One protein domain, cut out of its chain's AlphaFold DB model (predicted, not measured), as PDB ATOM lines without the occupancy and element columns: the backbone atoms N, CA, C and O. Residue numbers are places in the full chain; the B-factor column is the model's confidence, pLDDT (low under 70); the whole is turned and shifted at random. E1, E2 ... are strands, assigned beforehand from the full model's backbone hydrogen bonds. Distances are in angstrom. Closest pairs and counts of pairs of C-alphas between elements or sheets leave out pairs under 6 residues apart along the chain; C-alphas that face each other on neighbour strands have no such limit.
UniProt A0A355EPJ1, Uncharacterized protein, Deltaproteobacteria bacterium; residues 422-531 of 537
ATOM      1  N   SER A 422     -23.461  13.373  38.129       44.81
ATOM      2  CA  SER A 422     -24.023  12.025  38.017       44.81
ATOM      3  C   SER A 422     -23.807  11.495  36.598       44.81
ATOM      4  O   SER A 422     -24.550  11.856  35.688       44.81
ATOM      5  N   CYS A 423     -22.806  10.637  36.398       46.53
ATOM      6  CA  CYS A 423     -22.548   9.983  35.114       46.53
ATOM      7  C   CYS A 423     -22.772   8.460  35.221       46.53
ATOM      8  O   CYS A 423     -22.359   7.873  36.225       46.53
ATOM      9  N   PRO A 424     -23.415   7.816  34.225       44.19
ATOM     10  CA  PRO A 424     -23.693   6.380  34.257       44.19
ATOM     11  C   PRO A 424     -22.477   5.483  33.960       44.19
ATOM     12  O   PRO A 424     -22.516   4.313  34.336       44.19
ATOM     13  N   THR A 425     -21.407   5.988  33.325       50.56
ATOM     14  CA  THR A 425     -20.294   5.154  32.827       50.56
ATOM     15  C   THR A 425     -18.905   5.781  33.025       50.56
ATOM     16  O   THR A 425     -18.700   6.987  32.934       50.56
ATOM     17  N   HIS A 426     -17.920   4.939  33.356       50.97
ATOM     18  CA  HIS A 426     -16.525   5.333  33.594       50.97
ATOM     19  C   HIS A 426     -15.870   5.903  32.326       50.97
ATOM     20  O   HIS A 426     -16.061   5.344  31.252       50.97
ATOM     21  N   HIS A 427     -15.065   6.965  32.463       52.62
ATOM     22  CA  HIS A 427     -14.320   7.612  31.365       52.62
ATOM     23  C   HIS A 427     -15.147   8.289  30.279       52.62
ATOM     24  O   HIS A 427     -14.581   8.793  29.304       52.62
ATOM     25  N   ASP A 428     -16.452   8.408  30.492       60.41
ATOM     26  CA  ASP A 428     -17.262   9.323  29.713       60.41
ATOM     27  C   ASP A 428     -16.762  10.762  29.881       60.41
ATOM     28  O   ASP A 428     -15.995  11.106  30.788       60.41
ATOM     29  N   VAL A 429     -17.247  11.640  29.013       65.12
ATOM     30  CA  VAL A 429     -16.951  13.064  29.088       65.12
ATOM     31  C   VAL A 429     -18.224  13.882  29.264       65.12
ATOM     32  O   VAL A 429     -19.239  13.621  28.623       65.12
ATOM     33  N   SER A 430     -18.171  14.897  30.123       68.00
ATOM     34  CA  SER A 430     -19.080  16.036  30.039       68.00
ATOM     35  C   SER A 430     -18.511  17.014  29.036       68.00
ATOM     36  O   SER A 430     -17.301  17.179  28.924       68.00
ATOM     37  N   VAL A 431     -19.372  17.720  28.334       69.56
ATOM     38  CA  VAL A 431     -18.958  18.681  27.318       69.56
ATOM     39  C   VAL A 431     -19.754  19.957  27.500       69.56
ATOM     40  O   VAL A 431     -20.891  19.916  27.968       69.56
ATOM     41  N   ALA A 432     -19.148  21.087  27.170       67.50
ATOM     42  CA  ALA A 432     -19.821  22.372  27.151       67.50
ATOM     43  C   ALA A 432     -19.285  23.200  25.986       67.50
ATOM     44  O   ALA A 432     -18.083  23.201  25.722       67.50
ATOM     45  N   ASN A 433     -20.189  23.910  25.325       71.75
ATOM     46  CA  ASN A 433     -19.843  24.966  24.391       71.75
ATOM     47  C   ASN A 433     -20.095  26.313  25.063       71.75
ATOM     48  O   ASN A 433     -21.019  26.441  25.873       71.75
ATOM     49  N   ASP A 434     -19.285  27.310  24.736       70.31
ATOM     50  CA  ASP A 434     -19.345  28.634  25.357       70.31
ATOM     51  C   ASP A 434     -20.668  29.354  25.040       70.31
ATOM     52  O   ASP A 434     -21.152  30.167  25.828       70.31
ATOM     53  N   ASP A 435     -21.302  29.002  23.919       66.38
ATOM     54  CA  ASP A 435     -22.624  29.485  23.506       66.38
ATOM     55  C   ASP A 435     -23.803  28.689  24.115       66.38
ATOM     56  O   ASP A 435     -24.978  29.047  23.941       66.38
ATOM     57  N   GLY A 436     -23.499  27.612  24.848       50.00
ATOM     58  CA  GLY A 436     -24.466  26.682  25.427       50.00
ATOM     59  C   GLY A 436     -25.134  25.743  24.416       50.00
ATOM     60  O   GLY A 436     -26.161  25.147  24.745       50.00
ATOM     61  N   SER A 437     -24.608  25.626  23.192       63.31
ATOM     62  CA  SER A 437     -25.117  24.711  22.164       63.31
ATOM     63  C   SER A 437     -24.801  23.242  22.474       63.31
ATOM     64  O   SER A 437     -23.818  22.917  23.143       63.31
ATOM     65  N   ILE A 438     -25.628  22.330  21.951       61.09
ATOM     66  CA  ILE A 438     -25.447  20.880  22.093       61.09
ATOM     67  C   ILE A 438     -25.045  20.293  20.738       61.09
ATOM     68  O   ILE A 438     -25.802  20.367  19.772       61.09
ATOM     69  N   VAL A 439     -23.873  19.653  20.670       76.00
ATOM     70  CA  VAL A 439     -23.424  18.927  19.470       76.00
ATOM     71  C   VAL A 439     -23.982  17.503  19.505       76.00
ATOM     72  O   VAL A 439     -23.553  16.679  20.315       76.00
ATOM     73  N   THR A 440     -24.937  17.210  18.621       74.56
ATOM     74  CA  THR A 440     -25.621  15.905  18.539       74.56
ATOM     75  C   THR A 440     -25.199  15.060  17.335       74.56
ATOM     76  O   THR A 440     -25.331  13.838  17.374       74.56
ATOM     77  N   ALA A 441     -24.669  15.682  16.278       86.44
ATOM     78  CA  ALA A 441     -24.244  14.987  15.068       86.44
ATOM     79  C   ALA A 441     -22.821  14.429  15.205       86.44
ATOM     80  O   ALA A 441     -21.903  15.136  15.618       86.44
ATOM     81  N   ASN A 442     -22.639  13.166  14.822       90.38
ATOM     82  CA  ASN A 442     -21.327  12.533  14.718       90.38
ATOM     83  C   ASN A 442     -20.694  12.841  13.356       90.38
ATOM     84  O   ASN A 442     -21.383  12.825  12.337       90.38
ATOM     85  N   ILE A 443     -19.383  13.068  13.340       96.19
ATOM     86  CA  ILE A 443     -18.580  13.178  12.118       96.19
ATOM     87  C   ILE A 443     -17.847  11.849  11.925       96.19
ATOM     88  O   ILE A 443     -17.250  11.359  12.881       96.19
ATOM     89  N   LEU A 444     -17.917  11.252  10.733       97.25
ATOM     90  CA  LEU A 444     -17.231   9.997  10.408       97.25
ATOM     91  C   LEU A 444     -15.857  10.310   9.814       97.25
ATOM     92  O   LEU A 444     -15.760  11.056   8.845       97.25
ATOM     93  N   ALA A 445     -14.801   9.734  10.379       97.38
ATOM     94  CA  ALA A 445     -13.465   9.889   9.825       97.38
ATOM     95  C   ALA A 445     -13.318   9.098   8.515       97.38
ATOM     96  O   ALA A 445     -13.746   7.951   8.406       97.38
ATOM     97  N   THR A 446     -12.659   9.696   7.528       97.62
ATOM     98  CA  THR A 446     -12.268   9.048   6.269       97.62
ATOM     99  C   THR A 446     -10.798   8.625   6.265       97.62
ATOM    100  O   THR A 446     -10.410   7.801   5.443       97.62
ATOM    101  N   ALA A 447      -9.973   9.190   7.154       95.75
ATOM    102  CA  ALA A 447      -8.580   8.806   7.397       95.75
ATOM    103  C   ALA A 447      -8.073   9.415   8.719       95.75
ATOM    104  O   ALA A 447      -8.694  10.329   9.265       95.75
ATOM    105  N   ALA A 448      -6.927   8.946   9.216       96.25
ATOM    106  CA  ALA A 448      -6.245   9.539  10.364       96.25
ATOM    107  C   ALA A 448      -4.747   9.198  10.378       96.25
ATOM    108  O   ALA A 448      -4.298   8.251   9.731       96.25
ATOM    109  N   THR A 449      -3.982   9.970  11.148       95.94
ATOM    110  CA  THR A 449      -2.587   9.676  11.517       95.94
ATOM    111  C   THR A 449      -2.464   9.664  13.041       95.94
ATOM    112  O   THR A 449      -3.462   9.814  13.742       95.94
ATOM    113  N   ASN A 450      -1.256   9.532  13.595       93.88
ATOM    114  CA  ASN A 450      -1.065   9.707  15.037       93.88
ATOM    115  C   ASN A 450      -1.289  11.160  15.510       93.88
ATOM    116  O   ASN A 450      -1.497  11.348  16.702       93.88
ATOM    117  N   LEU A 451      -1.289  12.161  14.615       96.19
ATOM    118  CA  LEU A 451      -1.452  13.593  14.930       96.19
ATOM    119  C   LEU A 451      -2.584  14.285  14.147       96.19
ATOM    120  O   LEU A 451      -2.674  15.516  14.137       96.19
ATOM    121  N   SER A 452      -3.464  13.529  13.490       96.94
ATOM    122  CA  SER A 452      -4.589  14.109  12.754       96.94
ATOM    123  C   SER A 452      -5.776  13.163  12.617       96.94
ATOM    124  O   SER A 452      -5.636  11.945  12.742       96.94
ATOM    125  N   ILE A 453      -6.943  13.740  12.335       97.94
ATOM    126  CA  ILE A 453      -8.156  13.034  11.915       97.94
ATOM    127  C   ILE A 453      -8.800  13.811  10.761       97.94
ATOM    128  O   ILE A 453      -8.909  15.037  10.818       97.94
ATOM    129  N   THR A 454      -9.181  13.107   9.699       97.94
ATOM    130  CA  THR A 454      -9.646  13.698   8.437       97.94
ATOM    131  C   THR A 454     -11.045  13.198   8.105       97.94
ATOM    132  O   THR A 454     -11.315  12.004   8.216       97.94
ATOM    133  N   ASP A 455     -11.908  14.100   7.643       97.12
ATOM    134  CA  ASP A 455     -13.158  13.798   6.946       97.12
ATOM    135  C   ASP A 455     -13.168  14.556   5.608       97.12
ATOM    136  O   ASP A 455     -13.399  15.766   5.551       97.12
ATOM    137  N   SER A 456     -12.913  13.831   4.516       96.50
ATOM    138  CA  SER A 456     -12.839  14.394   3.164       96.50
ATOM    139  C   SER A 456     -14.173  14.930   2.634       96.50
ATOM    140  O   SER A 456     -14.188  15.582   1.591       96.50
ATOM    141  N   THR A 457     -15.288  14.695   3.337       95.75
ATOM    142  CA  THR A 457     -16.617  15.211   2.969       95.75
ATOM    143  C   THR A 457     -16.891  16.617   3.507       95.75
ATOM    144  O   THR A 457     -17.924  17.211   3.188       95.75
ATOM    145  N   LYS A 458     -16.000  17.164   4.344       95.56
ATOM    146  CA  LYS A 458     -16.179  18.470   4.988       95.56
ATOM    147  C   LYS A 458     -15.560  19.611   4.185       95.56
ATOM    148  O   LYS A 458     -14.792  19.428   3.248       95.56
ATOM    149  N   SER A 459     -15.980  20.824   4.522       95.44
ATOM    150  CA  SER A 459     -15.460  22.074   3.954       95.44
ATOM    151  C   SER A 459     -15.407  23.115   5.061       95.44
ATOM    152  O   SER A 459     -16.177  24.071   5.108       95.44
ATOM    153  N   TRP A 460     -14.559  22.833   6.040       96.50
ATOM    154  CA  TRP A 460     -14.351  23.675   7.202       96.50
ATOM    155  C   TRP A 460     -13.599  24.956   6.856       96.50
ATOM    156  O   TRP A 460     -12.783  25.001   5.938       96.50
ATOM    157  N   ILE A 461     -13.863  26.008   7.623       97.88
ATOM    158  CA  ILE A 461     -13.036  27.212   7.580       97.88
ATOM    159  C   ILE A 461     -11.721  26.886   8.293       97.88
ATOM    160  O   ILE A 461     -11.733  26.257   9.356       97.88
ATOM    161  N   THR A 462     -10.596  27.301   7.711       96.69
ATOM    162  CA  THR A 462      -9.273  27.130   8.320       96.69
ATOM    163  C   THR A 462      -9.261  27.680   9.745       96.69
ATOM    164  O   THR A 462      -9.732  28.789   9.992       96.69
ATOM    165  N   ASP A 463      -8.736  26.885  10.673       96.00
ATOM    166  CA  ASP A 463      -8.578  27.189  12.098       96.00
ATOM    167  C   ASP A 463      -9.858  27.523  12.882       96.00
ATOM    168  O   ASP A 463      -9.780  27.939  14.038       96.00
ATOM    169  N   GLN A 464     -11.054  27.274  12.341       95.56
ATOM    170  CA  GLN A 464     -12.301  27.518  13.081       95.56
ATOM    171  C   GLN A 464     -12.453  26.672  14.361       95.56
ATOM    172  O   GLN A 464     -13.257  27.001  15.236       95.56
ATOM    173  N   PHE A 465     -11.720  25.560  14.467       95.81
ATOM    174  CA  PHE A 465     -11.716  24.676  15.634       95.81
ATOM    175  C   PHE A 465     -10.451  24.790  16.478       95.81
ATOM    176  O   PHE A 465     -10.288  24.021  17.424       95.81
ATOM    177  N   LYS A 466      -9.553  25.722  16.157       93.31
ATOM    178  CA  LYS A 466      -8.339  25.941  16.939       93.31
ATOM    179  C   LYS A 466      -8.680  26.206  18.407       93.31
ATOM    180  O   LYS A 466      -9.657  26.886  18.707       93.31
ATOM    181  N   ASP A 467      -7.892  25.617  19.306       88.44
ATOM    182  CA  ASP A 467      -8.061  25.665  20.766       88.44
ATOM    183  C   ASP A 467      -9.311  24.972  21.333       88.44
ATOM    184  O   ASP A 467      -9.458  24.893  22.552       88.44
ATOM    185  N   LYS A 468     -10.155  24.381  20.479       92.12
ATOM    186  CA  LYS A 468     -11.246  23.487  20.888       92.12
ATOM    187  C   LYS A 468     -10.733  22.062  21.116       92.12
ATOM    188  O   LYS A 468      -9.549  21.759  20.948       92.12
ATOM    189  N   TYR A 469     -11.641  21.158  21.464       90.19
ATOM    190  CA  TYR A 469     -11.349  19.749  21.706       90.19
ATOM    191  C   TYR A 469     -12.067  18.849  20.716       90.19
ATOM    192  O   TYR A 469     -13.264  19.006  20.486       90.19
ATOM    193  N   VAL A 470     -11.355  17.848  20.201       92.75
ATOM    194  CA  VAL A 470     -11.948  16.715  19.487       92.75
ATOM    195  C   VAL A 470     -12.145  15.548  20.454       92.75
ATOM    196  O   VAL A 470     -11.231  15.185  21.195       92.75
ATOM    197  N   VAL A 471     -13.343  14.963  20.447       89.12
ATOM    198  CA  VAL A 471     -13.728  13.800  21.260       89.12
ATOM    199  C   VAL A 471     -14.122  12.662  20.330       89.12
ATOM    200  O   VAL A 471     -15.014  12.835  19.496       89.12
ATOM    201  N   LEU A 472     -13.498  11.494  20.487       87.62
ATOM    202  CA  LEU A 472     -13.870  10.284  19.751       87.62
ATOM    203  C   LEU A 472     -15.058   9.611  20.455       87.62
ATOM    204  O   LEU A 472     -14.940   9.188  21.603       87.62
ATOM    205  N   VAL A 473     -16.205   9.534  19.778       85.69
ATOM    206  CA  VAL A 473     -17.503   9.116  20.349       85.69
ATOM    207  C   VAL A 473     -18.008   7.768  19.820       85.69
ATOM    208  O   VAL A 473     -19.059   7.298  20.245       85.69
ATOM    209  N   GLY A 474     -17.272   7.126  18.910       81.81
ATOM    210  CA  GLY A 474     -17.595   5.802  18.373       81.81
ATOM    211  C   GLY A 474     -16.444   5.221  17.554       81.81
ATOM    212  O   GLY A 474     -15.621   5.983  17.052       81.81
ATOM    213  N   GLY A 475     -16.408   3.897  17.391       89.31
ATOM    214  CA  GLY A 475     -15.394   3.197  16.588       89.31
ATOM    215  C   GLY A 475     -14.020   3.082  17.259       89.31
ATOM    216  O   GLY A 475     -13.908   3.113  18.489       89.31
ATOM    217  N   THR A 476     -12.969   2.922  16.453       86.19
ATOM    218  CA  THR A 476     -11.586   2.769  16.929       86.19
ATOM    219  C   THR A 476     -11.112   3.981  17.738       86.19
ATOM    220  O   THR A 476     -11.259   5.133  17.343       86.19
ATOM    221  N   GLY A 477     -10.526   3.727  18.910       78.38
ATOM    222  CA  GLY A 477      -9.981   4.785  19.767       78.38
ATOM    223  C   GLY A 477     -11.020   5.616  20.534       78.38
ATOM    224  O   GLY A 477     -10.635   6.637  21.108       78.38
ATOM    225  N   ILE A 478     -12.295   5.199  20.568       79.75
ATOM    226  CA  ILE A 478     -13.378   5.831  21.344       79.75
ATOM    227  C   ILE A 478     -12.944   6.227  22.771       79.75
ATOM    228  O   ILE A 478     -12.212   5.503  23.444       79.75
ATOM    229  N   GLY A 479     -13.389   7.402  23.230       71.50
ATOM    230  CA  GLY A 479     -13.086   7.955  24.558       71.50
ATOM    231  C   GLY A 479     -11.822   8.823  24.616       71.50
ATOM    232  O   GLY A 479     -11.599   9.550  25.596       71.50
ATOM    233  N   GLN A 480     -10.993   8.818  23.565       81.25
ATOM    234  CA  GLN A 480      -9.861   9.738  23.477       81.25
ATOM    235  C   GLN A 480     -10.325  11.175  23.209       81.25
ATOM    236  O   GLN A 480     -11.257  11.430  22.446       81.25
ATOM    237  N   VAL A 481      -9.625  12.121  23.840       83.38
ATOM    238  CA  VAL A 481      -9.840  13.568  23.711       83.38
ATOM    239  C   VAL A 481      -8.503  14.224  23.413       83.38
ATOM    240  O   VAL A 481      -7.499  13.847  24.028       83.38
ATOM    241  N   ARG A 482      -8.477  15.181  22.487       88.75
ATOM    242  CA  ARG A 482      -7.277  15.948  22.129       88.75
ATOM    243  C   ARG A 482      -7.618  17.412  21.913       88.75
ATOM    244  O   ARG A 482      -8.719  17.713  21.451       88.75
ATOM    245  N   ARG A 483      -6.686  18.305  22.250       89.94
ATOM    246  CA  ARG A 483      -6.825  19.722  21.911       89.94
ATOM    247  C   ARG A 483      -6.433  19.902  20.450       89.94
ATOM    248  O   ARG A 483      -5.493  19.280  19.958       89.94
ATOM    249  N   ILE A 484      -7.191  20.734  19.757       95.31
ATOM    250  CA  ILE A 484      -7.006  21.017  18.342       95.31
ATOM    251  C   ILE A 484      -5.976  22.140  18.212       95.31
ATOM    252  O   ILE A 484      -6.188  23.248  18.707       95.31
ATOM    253  N   SER A 485      -4.856  21.845  17.549       95.56
ATOM    254  CA  SER A 485      -3.805  22.827  17.253       95.56
ATOM    255  C   SER A 485      -4.149  23.684  16.030       95.56
ATOM    256  O   SER A 485      -3.724  24.837  15.947       95.56
ATOM    257  N   GLY A 486      -4.967  23.143  15.125       97.31
ATOM    258  CA  GLY A 486      -5.517  23.825  13.958       97.31
ATOM    259  C   GLY A 486      -6.366  22.881  13.109       97.31
ATOM    260  O   GLY A 486      -6.443  21.678  13.376       97.31
ATOM    261  N   ASN A 487      -7.011  23.416  12.078       98.25
ATOM    262  CA  ASN A 487      -7.708  22.605  11.079       98.25
ATOM    263  C   ASN A 487      -7.643  23.262   9.698       98.25
ATOM    264  O   ASN A 487      -7.666  24.485   9.588       98.25
ATOM    265  N   ASP A 488      -7.635  22.454   8.643       97.38
ATOM    266  CA  ASP A 488      -7.906  22.917   7.281       97.38
ATOM    267  C   ASP A 488      -9.359  22.591   6.883       97.38
ATOM    268  O   ASP A 488     -10.223  22.419   7.750       97.38
ATOM    269  N   GLY A 489      -9.648  22.543   5.578       97.00
ATOM    270  CA  GLY A 489     -10.982  22.257   5.051       97.00
ATOM    271  C   GLY A 489     -11.539  20.870   5.389       97.00
ATOM    272  O   GLY A 489     -12.759  20.712   5.404       97.00
ATOM    273  N   THR A 490     -10.688  19.881   5.671       97.56
ATOM    274  CA  THR A 490     -11.094  18.475   5.874       97.56
ATOM    275  C   THR A 490     -10.365  17.773   7.015       97.56
ATOM    276  O   THR A 490     -10.785  16.699   7.441       97.56
ATOM    277  N   THR A 491      -9.287  18.349   7.539       97.88
ATOM    278  CA  THR A 491      -8.399  17.714   8.511       97.88
ATOM    279  C   THR A 491      -8.284  18.552   9.771       97.88
ATOM    280  O   THR A 491      -8.028  19.752   9.722       97.88
ATOM    281  N   ILE A 492      -8.439  17.893  10.917       98.38
ATOM    282  CA  ILE A 492      -8.133  18.436  12.238       98.38
ATOM    283  C   ILE A 492      -6.741  17.948  12.638       98.38
ATOM    284  O   ILE A 492      -6.471  16.744  12.630       98.38
ATOM    285  N   THR A 493      -5.872  18.879  13.021       97.69
ATOM    286  CA  THR A 493      -4.555  18.608  13.606       97.69
ATOM    287  C   THR A 493      -4.626  18.795  15.119       97.69
ATOM    288  O   THR A 493      -5.294  19.701  15.621       97.69
ATOM    289  N   ILE A 494      -3.954  17.921  15.863       95.38
ATOM    290  CA  ILE A 494      -3.989  17.891  17.333       95.38
ATOM    291  C   ILE A 494      -2.622  18.205  17.944       95.38
ATOM    292  O   ILE A 494      -1.603  18.182  17.256       95.38
ATOM    293  N   ASP A 495      -2.607  18.535  19.235       88.75
ATOM    294  CA  ASP A 495      -1.404  18.935  19.980       88.75
ATOM    295  C   ASP A 495      -0.564  17.762  20.519       88.75
ATOM    296  O   ASP A 495       0.628  17.935  20.773       88.75
ATOM    297  N   TYR A 496      -1.162  16.573  20.655       82.88
ATOM    298  CA  TYR A 496      -0.525  15.380  21.214       82.88
ATOM    299  C   TYR A 496      -0.914  14.105  20.473       82.88
ATOM    300  O   TYR A 496      -2.075  13.934  20.106       82.88
ATOM    301  N   ALA A 497       0.015  13.157  20.334       85.31
ATOM    302  CA  ALA A 497      -0.248  11.921  19.605       85.31
ATOM    303  C   ALA A 497      -1.409  11.107  20.208       85.31
ATOM    304  O   ALA A 497      -1.586  11.033  21.431       85.31
ATOM    305  N   TRP A 498      -2.220  10.477  19.357       82.06
ATOM    306  CA  TRP A 498      -3.202   9.487  19.795       82.06
ATOM    307  C   TRP A 498      -2.506   8.313  20.493       82.06
ATOM    308  O   TRP A 498      -1.423   7.896  20.095       82.06
ATOM    309  N   TYR A 499      -3.135   7.773  21.537       77.19
ATOM    310  CA  TYR A 499      -2.665   6.527  22.147       77.19
ATOM    311  C   TYR A 499      -3.044   5.334  21.262       77.19
ATOM    312  O   TYR A 499      -2.238   4.446  21.002       77.19
ATOM    313  N   THR A 500      -4.276   5.352  20.750       82.62
ATOM    314  CA  THR A 500      -4.749   4.448  19.699       82.62
ATOM    315  C   THR A 500      -5.114   5.289  18.490       82.62
ATOM    316  O   THR A 500      -6.015   6.123  18.585       82.62
ATOM    317  N   ASN A 501      -4.414   5.103  17.372       89.81
ATOM    318  CA  ASN A 501      -4.691   5.868  16.157       89.81
ATOM    319  C   ASN A 501      -6.137   5.608  15.684       89.81
ATOM    320  O   ASN A 501      -6.520   4.441  15.581       89.81
ATOM    321  N   PRO A 502      -6.928   6.660  15.401       94.88
ATOM    322  CA  PRO A 502      -8.239   6.527  14.774       94.88
ATOM    323  C   PRO A 502      -8.154   5.875  13.392       94.88
ATOM    324  O   PRO A 502      -7.095   5.832  12.766       94.88
ATOM    325  N   ASP A 503      -9.294   5.419  12.891       95.19
ATOM    326  CA  ASP A 503      -9.444   4.859  11.546       95.19
ATOM    327  C   ASP A 503     -10.796   5.247  10.919       95.19
ATOM    328  O   ASP A 503     -11.545   6.062  11.460       95.19
ATOM    329  N   THR A 504     -11.130   4.643   9.778       96.94
ATOM    330  CA  THR A 504     -12.366   4.910   9.022       96.94
ATOM    331  C   THR A 504     -13.658   4.453   9.705       96.94
ATOM    332  O   THR A 504     -14.747   4.736   9.212       96.94
ATOM    333  N   THR A 505     -13.573   3.748  10.834       95.81
ATOM    334  CA  THR A 505     -14.734   3.396  11.667       95.81
ATOM    335  C   THR A 505     -14.994   4.433  12.758       95.81
ATOM    336  O   THR A 505     -16.030   4.395  13.425       95.81
ATOM    337  N   THR A 506     -14.050   5.355  12.964       96.06
ATOM    338  CA  THR A 506     -14.088   6.306  14.070       96.06
ATOM    339  C   THR A 506     -15.095   7.412  13.802       96.06
ATOM    340  O   THR A 506     -15.083   8.045  12.746       96.06
ATOM    341  N   THR A 507     -15.928   7.708  14.799       94.06
ATOM    342  CA  THR A 507     -16.762   8.910  14.800       94.06
ATOM    343  C   THR A 507     -16.334   9.877  15.892       94.06
ATOM    344  O   THR A 507     -15.953   9.460  16.986       94.06
ATOM    345  N   PHE A 508     -16.398  11.177  15.611       93.94
ATOM    346  CA  PHE A 508     -15.942  12.220  16.525       93.94
ATOM    347  C   PHE A 508     -16.850  13.452  16.534       93.94
ATOM    348  O   PHE A 508     -17.720  13.626  15.676       93.94
ATOM    349  N   ARG A 509     -16.646  14.303  17.542       93.31
ATOM    350  CA  ARG A 509     -17.312  15.598  17.735       93.31
ATOM    351  C   ARG A 509     -16.311  16.645  18.226       93.31
ATOM    352  O   ARG A 509     -15.276  16.280  18.781       93.31
ATOM    353  N   VAL A 510     -16.633  17.926  18.033       93.69
ATOM    354  CA  VAL A 510     -15.812  19.067  18.473       93.69
ATOM    355  C   VAL A 510     -16.564  19.880  19.527       93.69
ATOM    356  O   VAL A 510     -17.751  20.152  19.347       93.69
ATOM    357  N   TYR A 511     -15.878  20.261  20.606       85.38
ATOM    358  CA  TYR A 511     -16.438  20.983  21.755       85.38
ATOM    359  C   TYR A 511     -15.494  22.080  22.254       85.38
ATOM    360  O   TYR A 511     -14.279  21.902  22.188       85.38
ATOM    361  N   ASP A 512     -16.029  23.173  22.806       80.56
ATOM    362  CA  ASP A 512     -15.188  24.245  23.371       80.56
ATOM    363  C   ASP A 512     -14.520  23.809  24.684       80.56
ATOM    364  O   ASP A 512     -13.350  24.094  24.923       80.56
ATOM    365  N   ARG A 513     -15.249  23.071  25.531       75.31
ATOM    366  CA  ARG A 513     -14.761  22.549  26.814       75.31
ATOM    367  C   ARG A 513     -15.168  21.096  26.981       75.31
ATOM    368  O   ARG A 513     -16.320  20.726  26.753       75.31
ATOM    369  N   VAL A 514     -14.233  20.279  27.447       71.75
ATOM    370  CA  VAL A 514     -14.468  18.864  27.746       71.75
ATOM    371  C   VAL A 514     -14.029  18.593  29.172       71.75
ATOM    372  O   VAL A 514     -12.952  19.009  29.588       71.75
ATOM    373  N   TYR A 515     -14.864  17.881  29.912       68.44
ATOM    374  CA  TYR A 515     -14.592  17.415  31.256       68.44
ATOM    375  C   TYR A 515     -14.591  15.894  31.251       68.44
ATOM    376  O   TYR A 515     -15.517  15.299  30.715       68.44
ATOM    377  N   ARG A 516     -13.600  15.235  31.851       66.00
ATOM    378  CA  ARG A 516     -13.605  13.767  31.955       66.00
ATOM    379  C   ARG A 516     -14.251  13.311  33.256       66.00
ATOM    380  O   ARG A 516     -13.884  13.817  34.316       66.00
ATOM    381  N   TYR A 517     -15.166  12.348  33.158       57.66
ATOM    382  CA  TYR A 517     -15.735  11.646  34.300       57.66
ATOM    383  C   TYR A 517     -14.801  10.556  34.798       57.66
ATOM    384  O   TYR A 517     -14.204   9.797  34.030       57.66
ATOM    385  N   LEU A 518     -14.727  10.456  36.117       52.84
ATOM    386  CA  LEU A 518     -13.901   9.488  36.820       52.84
ATOM    387  C   LEU A 518     -14.789   8.672  37.763       52.84
ATOM    388  O   LEU A 518     -15.722   9.217  38.356       52.84
ATOM    389  N   THR A 519     -14.531   7.364  37.890       50.34
ATOM    390  CA  THR A 519     -15.307   6.510  38.798       50.34
ATOM    391  C   THR A 519     -15.058   6.903  40.241       50.34
ATOM    392  O   THR A 519     -13.927   6.982  40.717       50.34
ATOM    393  N   THR A 520     -16.159   7.061  40.956       49.09
ATOM    394  CA  THR A 520     -16.237   6.956  42.404       49.09
ATOM    395  C   THR A 520     -17.290   5.892  42.682       49.09
ATOM    396  O   THR A 520     -18.397   5.929  42.144       49.09
ATOM    397  N   PHE A 521     -16.935   4.884  43.468       34.88
ATOM    398  CA  PHE A 521     -17.906   3.931  43.982       34.88
ATOM    399  C   PHE A 521     -17.918   4.060  45.510       34.88
ATOM    400  O   PHE A 521     -16.833   4.022  46.087       34.88
ATOM    401  N   PRO A 522     -19.080   4.187  46.176       42.16
ATOM    402  CA  PRO A 522     -20.396   4.543  45.655       42.16
ATOM    403  C   PRO A 522     -20.730   6.021  45.955       42.16
ATOM    404  O   PRO A 522     -20.637   6.469  47.095       42.16
ATOM    405  N   PHE A 523     -21.184   6.722  44.909       36.44
ATOM    406  CA  PHE A 523     -21.765   8.076  44.865       36.44
ATOM    407  C   PHE A 523     -20.778   9.254  44.679       36.44
ATOM    408  O   PHE A 523     -20.076   9.641  45.604       36.44
ATOM    409  N   ALA A 524     -20.830   9.844  43.464       44.91
ATOM    410  CA  ALA A 524     -20.402  11.194  43.020       44.91
ATOM    411  C   ALA A 524     -19.232  11.230  42.015       44.91
ATOM    412  O   ALA A 524     -18.072  11.287  42.425       44.91
ATOM    413  N   ALA A 525     -19.492  11.211  40.700       44.09
ATOM    414  CA  ALA A 525     -18.419  11.343  39.708       44.09
ATOM    415  C   ALA A 525     -17.875  12.782  39.703       44.09
ATOM    416  O   ALA A 525     -18.644  13.739  39.753       44.09
ATOM    417  N   ASN A 526     -16.558  12.955  39.607       47.56
ATOM    418  CA  ASN A 526     -15.944  14.268  39.390       47.56
ATOM    419  C   ASN A 526     -15.713  14.477  37.888       47.56
ATOM    420  O   ASN A 526     -15.282  13.553  37.199       47.56
ATOM    421  N   GLY A 527     -16.007  15.678  37.392       49.12
ATOM    422  CA  GLY A 527     -15.744  16.130  36.029       49.12
ATOM    423  C   GLY A 527     -14.566  17.103  35.997       49.12
ATOM    424  O   GLY A 527     -14.677  18.264  36.388       49.12
ATOM    425  N   MET A 528     -13.421  16.663  35.492       56.62
ATOM    426  CA  MET A 528     -12.233  17.518  35.431       56.62
ATOM    427  C   MET A 528     -12.106  18.202  34.082       56.62
ATOM    428  O   MET A 528     -12.087  17.495  33.078       56.62
ATOM    429  N   LEU A 529     -11.967  19.534  34.056       58.94
ATOM    430  CA  LEU A 529     -11.724  20.271  32.815       58.94
ATOM    431  C   LEU A 529     -10.403  19.805  32.188       58.94
ATOM    432  O   LEU A 529      -9.351  19.844  32.828       58.94
ATOM    433  N   ILE A 530     -10.473  19.367  30.936       61.56
ATOM    434  CA  ILE A 530      -9.312  19.010  30.129       61.56
ATOM    435  C   ILE A 530      -8.799  20.290  29.483       61.56
ATOM    436  O   ILE A 530      -9.540  20.983  28.797       61.56
ATOM    437  N   THR A 531      -7.527  20.593  29.698       56.22
ATOM    438  CA  THR A 531      -6.914  21.883  29.330       56.22
ATOM    439  C   THR A 531      -5.575  21.733  28.604       56.22
ATOM    440  O   THR A 531      -5.181  22.628  27.858       56.22
TER     441      THR A 531
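AT A GLANCE: This is residues 422 to 531 of the 537 residues of an uncharacterized protein of Deltaproteobacteria bacterium (UniProt A0A355EPJ1). With little regular structure, the domain is one antiparallel sheet curled like part of a barrel, E2-E3-E6-E5-E4-E7, with a smaller antiparallel sheet, E1-E8-E9, at one end. Nine named strands, E1 to E9 in order, hold 43 of the 110 printed residues, with no named helix: all strand. It is compact, radius of gyration of the C-alphas 13.9 A, spanning 44 by 29 by 24 A.

HOW THE PARTS SIT: E4, residues 469 to 474, E5, 481 to 487, and E6, 491 to 494, form a meander of successive antiparallel neighbours. N 482 and O 470 are 3.0 A apart, within hydrogen-bond range. With E3, 452 to 454, or E7, 507 to 511, they form a Greek key, first strand beside fourth. E7 and E8, 513 to 518, meet only through their link.

IN THESE COORDINATES: E1, 429 to 432, begins at C-alpha (-16.951, 13.064, 29.088); E9, 525 to 529, ends at C-alpha (-11.724, 20.271, 32.815). E2 is 447 to 449; E8 is 16.5 A long.

THE WHOLE: The printed part has no cut; residues under pLDDT 70 include 515 to 531.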